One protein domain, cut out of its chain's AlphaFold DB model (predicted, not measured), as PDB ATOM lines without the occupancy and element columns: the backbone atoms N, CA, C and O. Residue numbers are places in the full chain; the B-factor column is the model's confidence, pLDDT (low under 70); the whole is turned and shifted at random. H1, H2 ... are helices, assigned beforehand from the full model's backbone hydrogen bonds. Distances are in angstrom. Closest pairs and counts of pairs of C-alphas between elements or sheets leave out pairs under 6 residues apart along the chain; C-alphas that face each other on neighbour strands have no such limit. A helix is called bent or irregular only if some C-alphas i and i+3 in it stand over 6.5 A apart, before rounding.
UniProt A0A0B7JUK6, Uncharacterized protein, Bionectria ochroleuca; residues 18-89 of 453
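This is residues 18 to 89 of the 453 residues of an uncharacterized protein of Bionectria ochroleuca (UniProt A0A0B7JUK6). Going along the printed part from residue 18, you will see an open U of helices with an empty middle: H1 is one arm, H2 and short H3 make the base, and long H4 is the other arm, folding back the way the chain came. The helices follow one another round this frame with few contacts between them. The printed part has 72 residues with four named helices, H1, H2, H3 and H4 in that order, and no named strand; the class is all helix. It is only just loose, close to extended, with a radius of gyration of the C-alphas of 16.6 A and spans of 50 by 34 by 20 A.

Begin with H1, residues 18 to 32, which touches no helix. After a short link of 6 residues comes H2, residues 39 to 52, and H1 and H2 are apart. A tight link of 2 residues leads to H3, residues 55 to 59; H2 and H3 are close but not clearly touching, their closest C-alphas being those of Ala 51 and Cys 58, 7.4 A apart. Another tight link of 2 residues leads to H4, residues 62 to 89. H3 and H4 touch only at the corner, and only just, with 3 pairs of C-alphas within 8 A; H4 does so with residues 64 to 65 alone, and the closest C-alphas are those of Cys 58 and Cys 64, 5.6 A apart. H1 is apart from H3 and from H4, and H2 is apart from H4. In H3 every O i to N i+4 pair is within hydrogen-bond range; in H1 it is 10 of 11, in H2 7 of 10 and in H4 21 of 24.

Find C-alpha 18 at (-12.661, 10.836, -1.681), where H1 begins; from there it runs 21.4 A to C-alpha 32. H2 runs 20.1 A from Asp 39 to Leu 52 and is neither bent nor irregular, but only just: C-alphas 39 and 42 are 6.4 A apart. H3 runs from Trp 55 to Met 59. Look next for C-alpha 62 at (-12.745, 40.802, 16.431); from there H4, the longest helix with 28 residues, runs 40.8 A to C-alpha 89 at (-8.033, 1.070, 24.212). H4 is neither bent nor irregular, but only just, with C-alphas 63 and 66 6.5 A apart.

The two C-alphas farthest apart are those of Asp 39 and Cys 89, at 50.1 A, while those of Glu 18 and Cys 89 are 28.1 A apart. The printed part has no cut, and no link is long. Residues 18 to 57, 60 to 67 and 70 to 89 stand free. The mean pLDDT of the printed part is 71.8; look at residues 18 to 20 and 22 to 55 for values under 70, and at H4 for a mean of 89.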
ATOM      1  N   GLU A  18     -12.533   9.953  -0.506       66.69
ATOM      2  CA  GLU A  18     -12.661  10.836  -1.681       66.69
ATOM      3  C   GLU A  18     -14.123  11.027  -2.100       66.69
ATOM      4  O   GLU A  18     -14.545  12.117  -2.482       66.69
ATOM      5  N   LYS A  19     -14.956   9.993  -1.961       65.94
ATOM      6  CA  LYS A  19     -16.389  10.101  -2.276       65.94
ATOM      7  C   LYS A  19     -17.123  10.978  -1.257       65.94
ATOM      8  O   LYS A  19     -18.013  11.746  -1.624       65.94
ATOM      9  N   VAL A  20     -16.725  10.907   0.013       69.56
ATOM     10  CA  VAL A  20     -17.294  11.733   1.087       69.56
ATOM     11  C   VAL A  20     -16.806  13.182   1.001       69.56
ATOM     12  O   VAL A  20     -17.616  14.092   1.175       69.56
ATOM     13  N   SER A  21     -15.538  13.428   0.652       76.06
ATOM     14  CA  SER A  21     -15.010  14.787   0.465       76.06
ATOM     15  C   SER A  21     -15.713  15.512  -0.686       76.06
ATOM     16  O   SER A  21     -16.118  16.662  -0.525       76.06
ATOM     17  N   HIS A  22     -15.972  14.823  -1.802       66.00
ATOM     18  CA  HIS A  22     -16.732  15.376  -2.926       66.00
ATOM     19  C   HIS A  22     -18.206  15.657  -2.580       66.00
ATOM     20  O   HIS A  22     -18.776  16.637  -3.070       66.00
ATOM     21  N   SER A  23     -18.822  14.839  -1.721       64.81
ATOM     22  CA  SER A  23     -20.187  15.060  -1.226       64.81
ATOM     23  C   SER A  23     -20.267  16.268  -0.289       64.81
ATOM     24  O   SER A  23     -21.148  17.114  -0.445       64.81
ATOM     25  N   LEU A  24     -19.333  16.375   0.661       63.44
ATOM     26  CA  LEU A  24     -19.284  17.478   1.622       63.44
ATOM     27  C   LEU A  24     -18.924  18.809   0.957       63.44
ATOM     28  O   LEU A  24     -19.546  19.830   1.258       63.44
ATOM     29  N   ALA A  25     -17.992  18.801   0.001       67.12
ATOM     30  CA  ALA A  25     -17.649  19.988  -0.776       67.12
ATOM     31  C   ALA A  25     -18.876  20.546  -1.516       67.12
ATOM     32  O   ALA A  25     -19.122  21.748  -1.473       67.12
ATOM     33  N   ARG A  26     -19.711  19.685  -2.117       65.88
ATOM     34  CA  ARG A  26     -20.942  20.133  -2.790       65.88
ATOM     35  C   ARG A  26     -22.008  20.657  -1.826       65.88
ATOM     36  O   ARG A  26     -22.684  21.622  -2.169       65.88
ATOM     37  N   SER A  27     -22.154  20.076  -0.632       59.41
ATOM     38  CA  SER A  27     -23.162  20.535   0.341       59.41
ATOM     39  C   SER A  27     -22.809  21.860   1.019       59.41
ATOM     40  O   SER A  27     -23.702  22.611   1.398       59.41
ATOM     41  N   VAL A  28     -21.517  22.163   1.175       59.97
ATOM     42  CA  VAL A  28     -21.076  23.438   1.763       59.97
ATOM     43  C   VAL A  28     -21.136  24.560   0.724       59.97
ATOM     44  O   VAL A  28     -21.553  25.673   1.043       59.97
ATOM     45  N   VAL A  29     -20.799  24.260  -0.536       59.50
ATOM     46  CA  VAL A  29     -20.888  25.228  -1.638       59.50
ATOM     47  C   VAL A  29     -22.337  25.668  -1.880       59.50
ATOM     48  O   VAL A  29     -22.585  26.867  -1.995       59.50
ATOM     49  N   SER A  30     -23.313  24.753  -1.842       57.34
ATOM     50  CA  SER A  30     -24.723  25.106  -2.077       57.34
ATOM     51  C   SER A  30     -25.348  25.977  -0.977       57.34
ATOM     52  O   SER A  30     -26.248  26.768  -1.259       57.34
ATOM     53  N   GLN A  31     -24.859  25.905   0.269       54.12
ATOM     54  CA  GLN A  31     -25.300  26.815   1.334       54.12
ATOM     55  C   GLN A  31     -24.617  28.188   1.290       54.12
ATOM     56  O   GLN A  31     -25.205  29.171   1.748       54.12
ATOM     57  N   MET A  32     -23.410  28.289   0.726       51.06
ATOM     58  CA  MET A  32     -22.718  29.574   0.574       51.06
ATOM     59  C   MET A  32     -23.182  30.367  -0.653       51.06
ATOM     60  O   MET A  32     -23.171  31.594  -0.615       51.06
ATOM     61  N   GLU A  33     -23.681  29.695  -1.689       52.41
ATOM     62  CA  GLU A  33     -24.203  30.321  -2.913       52.41
ATOM     63  C   GLU A  33     -25.477  31.160  -2.675       52.41
ATOM     64  O   GLU A  33     -25.771  32.092  -3.419       52.41
ATOM     65  N   SER A  34     -26.194  30.925  -1.569       52.72
ATOM     66  CA  SER A  34     -27.373  31.723  -1.192       52.72
ATOM     67  C   SER A  34     -27.038  33.108  -0.611       52.72
ATOM     68  O   SER A  34     -27.942  33.894  -0.327       52.72
ATOM     69  N   ARG A  35     -25.756  33.440  -0.415       48.66
ATOM     70  CA  ARG A  35     -25.310  34.779  -0.007       48.66
ATOM     71  C   ARG A  35     -24.395  35.312  -1.104       48.66
ATOM     72  O   ARG A  35     -23.358  34.716  -1.339       48.66
ATOM     73  N   ASN A  36     -24.781  36.410  -1.762       47.06
ATOM     74  CA  ASN A  36     -24.039  37.136  -2.812       47.06
ATOM     75  C   ASN A  36     -22.531  37.323  -2.495       47.06
ATOM     76  O   ASN A  36     -22.102  38.374  -2.024       47.06
ATOM     77  N   ILE A  37     -21.720  36.291  -2.731       52.34
ATOM     78  CA  ILE A  37     -20.269  36.235  -2.494       52.34
ATOM     79  C   ILE A  37     -19.612  35.547  -3.702       52.34
ATOM     80  O   ILE A  37     -18.669  34.794  -3.550       52.34
ATOM     81  N   ILE A  38     -20.114  35.735  -4.924       53.19
ATOM     82  CA  ILE A  38     -19.484  35.115  -6.108       53.19
ATOM     83  C   ILE A  38     -18.641  36.141  -6.880       53.19
ATOM     84  O   ILE A  38     -17.512  35.826  -7.249       53.19
ATOM     85  N   ASP A  39     -19.045  37.415  -6.929       54.81
ATOM     86  CA  ASP A  39     -18.213  38.474  -7.536       54.81
ATOM     87  C   ASP A  39     -17.041  38.936  -6.659       54.81
ATOM     88  O   ASP A  39     -16.037  39.443  -7.159       54.81
ATOM     89  N   SER A  40     -17.103  38.710  -5.343       55.75
ATOM     90  CA  SER A  40     -15.969  38.995  -4.453       55.75
ATOM     91  C   SER A  40     -14.988  37.831  -4.329       55.75
ATOM     92  O   SER A  40     -13.916  38.031  -3.773       55.75
ATOM     93  N   VAL A  41     -15.293  36.638  -4.855       57.31
ATOM     94  CA  VAL A  41     -14.399  35.474  -4.722       57.31
ATOM     95  C   VAL A  41     -13.240  35.531  -5.707       57.31
ATOM     96  O   VAL A  41     -12.129  35.221  -5.301       57.31
ATOM     97  N   SER A  42     -13.433  36.021  -6.936       55.28
ATOM     98  CA  SER A  42     -12.345  36.068  -7.930       55.28
ATOM     99  C   SER A  42     -11.184  36.987  -7.504       55.28
ATOM    100  O   SER A  42     -10.027  36.580  -7.563       55.28
ATOM    101  N   ASN A  43     -11.482  38.165  -6.935       57.09
ATOM    102  CA  ASN A  43     -10.461  39.039  -6.335       57.09
ATOM    103  C   ASN A  43      -9.993  38.549  -4.950       57.09
ATOM    104  O   ASN A  43      -8.858  38.810  -4.550       57.09
ATOM    105  N   LYS A  44     -10.826  37.781  -4.227       53.06
ATOM    106  CA  LYS A  44     -10.438  37.195  -2.941       53.06
ATOM    107  C   LYS A  44      -9.562  35.960  -3.057       53.06
ATOM    108  O   LYS A  44      -8.886  35.686  -2.088       53.06
ATOM    109  N   VAL A  45      -9.489  35.206  -4.157       54.62
ATOM    110  CA  VAL A  45      -8.582  34.031  -4.198       54.62
ATOM    111  C   VAL A  45      -7.106  34.455  -4.133       54.62
ATOM    112  O   VAL A  45      -6.296  33.782  -3.491       54.62
ATOM    113  N   THR A  46      -6.765  35.616  -4.696       57.69
ATOM    114  CA  THR A  46      -5.457  36.265  -4.510       57.69
ATOM    115  C   THR A  46      -5.272  36.813  -3.095       57.69
ATOM    116  O   THR A  46      -4.213  36.603  -2.506       57.69
ATOM    117  N   ASP A  47      -6.310  37.397  -2.487       56.16
ATOM    118  CA  ASP A  47      -6.263  37.822  -1.081       56.16
ATOM    119  C   ASP A  47      -6.311  36.659  -0.092       56.16
ATOM    120  O   ASP A  47      -5.828  36.817   1.009       56.16
ATOM    121  N   ILE A  48      -6.824  35.476  -0.432       57.59
ATOM    122  CA  ILE A  48      -6.856  34.311   0.459       57.59
ATOM    123  C   ILE A  48      -5.452  33.718   0.555       57.59
ATOM    124  O   ILE A  48      -5.048  33.316   1.638       57.59
ATOM    125  N   LYS A  49      -4.651  33.734  -0.518       55.59
ATOM    126  CA  LYS A  49      -3.223  33.393  -0.406       55.59
ATOM    127  C   LYS A  49      -2.432  34.441   0.394       55.59
ATOM    128  O   LYS A  49      -1.548  34.055   1.152       55.59
ATOM    129  N   THR A  50      -2.795  35.720   0.300       58.50
ATOM    130  CA  THR A  50      -2.178  36.828   1.065       58.50
ATOM    131  C   THR A  50      -2.723  36.959   2.507       58.50
ATOM    132  O   THR A  50      -2.060  37.469   3.407       58.50
ATOM    133  N   ALA A  51      -3.922  36.446   2.779       52.44
ATOM    134  CA  ALA A  51      -4.560  36.407   4.096       52.44
ATOM    135  C   ALA A  51      -4.213  35.118   4.848       52.44
ATOM    136  O   ALA A  51      -4.120  35.129   6.071       52.44
ATOM    137  N   LEU A  52      -3.941  34.017   4.140       52.06
ATOM    138  CA  LEU A  52      -3.353  32.815   4.735       52.06
ATOM    139  C   LEU A  52      -1.861  32.994   5.049       52.06
ATOM    140  O   LEU A  52      -1.368  32.326   5.953       52.06
ATOM    141  N   SER A  53      -1.151  33.914   4.381       60.78
ATOM    142  CA  SER A  53       0.196  34.323   4.811       60.78
ATOM    143  C   SER A  53       0.186  35.276   6.012       60.78
ATOM    144  O   SER A  53       1.233  35.515   6.605       60.78
ATOM    145  N   SER A  54      -0.981  35.790   6.412       62.88
ATOM    146  CA  SER A  54      -1.137  36.697   7.551       62.88
ATOM    147  C   SER A  54      -2.207  36.203   8.526       62.88
ATOM    148  O   SER A  54      -3.127  36.927   8.905       62.88
ATOM    149  N   TRP A  55      -2.059  34.955   8.980       66.94
ATOM    150  CA  TRP A  55      -2.867  34.374  10.061       66.94
ATOM    151  C   TRP A  55      -2.994  35.319  11.274       66.94
ATOM    152  O   TRP A  55      -4.080  35.472  11.838       66.94
ATOM    153  N   ASP A  56      -1.929  36.064  11.577       73.75
ATOM    154  CA  ASP A  56      -1.918  37.086  12.627       73.75
ATOM    155  C   ASP A  56      -2.816  38.304  12.333       73.75
ATOM    156  O   ASP A  56      -3.436  38.850  13.248       73.75
ATOM    157  N   ASN A  57      -2.987  38.708  11.069       71.56
ATOM    158  CA  ASN A  57      -3.881  39.818  10.713       71.56
ATOM    159  C   ASN A  57      -5.364  39.436  10.810       71.56
ATOM    160  O   ASN A  57      -6.187  40.291  11.134       71.56
ATOM    161  N   CYS A  58      -5.722  38.164  10.596       71.25
ATOM    162  CA  CYS A  58      -7.082  37.691  10.891       71.25
ATOM    163  C   CYS A  58      -7.328  37.667  12.410       71.25
ATOM    164  O   CYS A  58      -8.380  38.117  12.855       71.25
ATOM    165  N   MET A  59      -6.353  37.265  13.233       75.94
ATOM    166  CA  MET A  59      -6.480  37.279  14.704       75.94
ATOM    167  C   MET A  59      -6.753  38.672  15.299       75.94
ATOM    168  O   MET A  59      -7.417  38.773  16.332       75.94
ATOM    169  N   ASN A  60      -6.274  39.741  14.657       80.25
ATOM    170  CA  ASN A  60      -6.405  41.102  15.181       80.25
ATOM    171  C   ASN A  60      -7.814  41.708  14.978       80.25
ATOM    172  O   ASN A  60      -8.199  42.658  15.658       80.25
ATOM    173  N   ALA A  61      -8.623  41.151  14.068       79.19
ATOM    174  CA  ALA A  61      -9.996  41.592  13.845       79.19
ATOM    175  C   ALA A  61     -10.988  40.773  14.689       79.19
ATOM    176  O   ALA A  61     -11.136  39.561  14.514       79.19
ATOM    177  N   ASN A  62     -11.760  41.446  15.548       83.44
ATOM    178  CA  ASN A  62     -12.745  40.802  16.431       83.44
ATOM    179  C   ASN A  62     -13.770  39.922  15.688       83.44
ATOM    180  O   ASN A  62     -14.252  38.937  16.241       83.44
ATOM    181  N   PHE A  63     -14.070  40.230  14.423       81.56
ATOM    182  CA  PHE A  63     -14.984  39.437  13.597       81.56
ATOM    183  C   PHE A  63     -14.371  38.120  13.077       81.56
ATOM    184  O   PHE A  63     -15.112  37.176  12.820       81.56
ATOM    185  N   CYS A  64     -13.040  38.014  12.976       81.06
ATOM    186  CA  CYS A  64     -12.335  36.776  12.602       81.06
ATOM    187  C   CYS A  64     -12.054  35.876  13.824       81.06
ATOM    188  O   CYS A  64     -11.855  34.669  13.686       81.06
ATOM    189  N   LYS A  65     -12.055  36.445  15.037       85.19
ATOM    190  CA  LYS A  65     -11.670  35.748  16.273       85.19
ATOM    191  C   LYS A  65     -12.633  34.623  16.656       85.19
ATOM    192  O   LYS A  65     -12.205  33.516  16.977       85.19
ATOM    193  N   TYR A  66     -13.936  34.884  16.592       90.19
ATOM    194  CA  TYR A  66     -14.958  33.905  16.965       90.19
ATOM    195  C   TYR A  66     -14.964  32.630  16.100       90.19
ATOM    196  O   TYR A  66     -14.961  31.544  16.683       90.19
ATOM    197  N   PRO A  67     -14.927  32.693  14.751       89.38
ATOM    198  CA  PRO A  67     -14.939  31.478  13.935       89.38
ATOM    199  C   PRO A  67     -13.668  30.635  14.103       89.38
ATOM    200  O   PRO A  67     -13.758  29.410  14.149       89.38
ATOM    201  N   VAL A  68     -12.497  31.262  14.262       90.00
ATOM    202  CA  VAL A  68     -11.234  30.532  14.467       90.00
ATOM    203  C   VAL A  68     -11.230  29.805  15.812       90.00
ATOM    204  O   VAL A  68     -10.919  28.615  15.861       90.00
ATOM    205  N   ILE A  69     -11.645  30.475  16.892       89.44
ATOM    206  CA  ILE A  69     -11.761  29.842  18.215       89.44
ATOM    207  C   ILE A  69     -12.771  28.687  18.176       89.44
ATOM    208  O   ILE A  69     -12.491  27.626  18.731       89.44
ATOM    209  N   ALA A  70     -13.905  28.845  17.482       93.12
ATOM    210  CA  ALA A  70     -14.905  27.787  17.351       93.12
ATOM    211  C   ALA A  70     -14.359  26.545  16.623       93.12
ATOM    212  O   ALA A  70     -14.564  25.424  17.087       93.12
ATOM    213  N   ILE A  71     -13.617  26.726  15.523       93.25
ATOM    214  CA  ILE A  71     -13.017  25.613  14.770       93.25
ATOM    215  C   ILE A  71     -11.955  24.894  15.607       93.25
ATOM    216  O   ILE A  71     -11.939  23.665  15.641       93.25
ATOM    217  N   ILE A  72     -11.098  25.634  16.316       92.69
ATOM    218  CA  ILE A  72     -10.058  25.044  17.172       92.69
ATOM    219  C   ILE A  72     -10.684  24.303  18.359       92.69
ATOM    220  O   ILE A  72     -10.244  23.204  18.683       92.69
ATOM    221  N   ALA A  73     -11.734  24.851  18.979       95.50
ATOM    222  CA  ALA A  73     -12.426  24.197  20.088       95.50
ATOM    223  C   ALA A  73     -13.115  22.896  19.646       95.50
ATOM    224  O   ALA A  73     -12.926  21.853  20.271       95.50
ATOM    225  N   VAL A  74     -13.862  22.924  18.536       96.00
ATOM    226  CA  VAL A  74     -14.543  21.730  18.006       96.00
ATOM    227  C   VAL A  74     -13.530  20.697  17.506       96.00
ATOM    228  O   VAL A  74     -13.643  19.518  17.839       96.00
ATOM    229  N   GLY A  75     -12.503  21.127  16.769       95.44
ATOM    230  CA  GLY A  75     -11.423  20.252  16.309       95.44
ATOM    231  C   GLY A  75     -10.644  19.627  17.470       95.44
ATOM    232  O   GLY A  75     -10.393  18.423  17.470       95.44
ATOM    233  N   GLY A  76     -10.338  20.414  18.502       95.88
ATOM    234  CA  GLY A  76      -9.663  19.958  19.715       95.88
ATOM    235  C   GLY A  76     -10.473  18.922  20.492       95.88
ATOM    236  O   GLY A  76      -9.917  17.903  20.896       95.88
ATOM    237  N   LEU A  77     -11.789  19.113  20.642       94.50
ATOM    238  CA  LEU A  77     -12.664  18.134  21.303       94.50
ATOM    239  C   LEU A  77     -12.743  16.807  20.535       94.50
ATOM    240  O   LEU A  77     -12.777  15.746  21.158       94.50
ATOM    241  N   ILE A  78     -12.714  16.840  19.198       93.12
ATOM    242  CA  ILE A  78     -12.683  15.624  18.372       93.12
ATOM    243  C   ILE A  78     -11.353  14.880  18.561       93.12
ATOM    244  O   ILE A  78     -11.358  13.673  18.798       93.12
ATOM    245  N   VAL A  79     -10.218  15.583  18.513       94.56
ATOM    246  CA  VAL A  79      -8.893  14.962  18.694       94.56
ATOM    247  C   VAL A  79      -8.718  14.429  20.117       94.56
ATOM    248  O   VAL A  79      -8.259  13.301  20.284       94.56
ATOM    249  N   LEU A  80      -9.132  15.180  21.141       93.06
ATOM    250  CA  LEU A  80      -9.108  14.720  22.533       93.06
ATOM    251  C   LEU A  80     -10.017  13.507  22.745       93.06
ATOM    252  O   LEU A  80      -9.625  12.584  23.452       93.06
ATOM    253  N   SER A  81     -11.183  13.461  22.094       90.12
ATOM    254  CA  SER A  81     -12.069  12.291  22.112       90.12
ATOM    255  C   SER A  81     -11.384  11.055  21.519       90.12
ATOM    256  O   SER A  81     -11.384   9.988  22.137       90.12
ATOM    257  N   ILE A  82     -10.711  11.204  20.372       87.69
ATOM    258  CA  ILE A  82      -9.956  10.115  19.735       87.69
ATOM    259  C   ILE A  82      -8.790   9.669  20.624       87.69
ATOM    260  O   ILE A  82      -8.644   8.476  20.870       87.69
ATOM    261  N   LEU A  83      -7.991  10.601  21.151       91.00
ATOM    262  CA  LEU A  83      -6.851  10.289  22.018       91.00
ATOM    263  C   LEU A  83      -7.285   9.610  23.316       91.00
ATOM    264  O   LEU A  83      -6.654   8.645  23.735       91.00
ATOM    265  N   TYR A  84      -8.372  10.070  23.932       88.88
ATOM    266  CA  TYR A  84      -8.928   9.449  25.129       88.88
ATOM    267  C   TYR A  84      -9.441   8.034  24.844       88.88
ATOM    268  O   TYR A  84      -9.211   7.112  25.630       88.88
ATOM    269  N   CYS A  85     -10.071   7.842  23.682       81.62
ATOM    270  CA  CYS A  85     -10.476   6.529  23.198       81.62
ATOM    271  C   CYS A  85      -9.250   5.624  22.975       81.62
ATOM    272  O   CYS A  85      -9.211   4.516  23.501       81.62
ATOM    273  N   CYS A  86      -8.196   6.109  22.306       83.94
ATOM    274  CA  CYS A  86      -6.939   5.380  22.109       83.94
ATOM    275  C   CYS A  86      -6.248   5.032  23.433       83.94
ATOM    276  O   CYS A  86      -5.844   3.887  23.616       83.94
ATOM    277  N   ALA A  87      -6.146   5.975  24.371       86.81
ATOM    278  CA  ALA A  87      -5.545   5.749  25.681       86.81
ATOM    279  C   ALA A  87      -6.309   4.671  26.461       86.81
ATOM    280  O   ALA A  87      -5.697   3.755  27.001       86.81
ATOM    281  N   ARG A  88      -7.648   4.704  26.458       81.25
ATOM    282  CA  ARG A  88      -8.455   3.632  27.058       81.25
ATOM    283  C   ARG A  88      -8.307   2.302  26.323       81.25
ATOM    284  O   ARG A  88      -8.182   1.278  26.983       81.25
ATOM    285  N   CYS A  89      -8.251   2.291  24.993       76.25
ATOM    286  CA  CYS A  89      -8.033   1.070  24.212       76.25
ATOM    287  C   CYS A  89      -6.659   0.428  24.479       76.25
ATOM    288  O   CYS A  89      -6.564  -0.800  24.532       76.25
TER     289      CYS A  89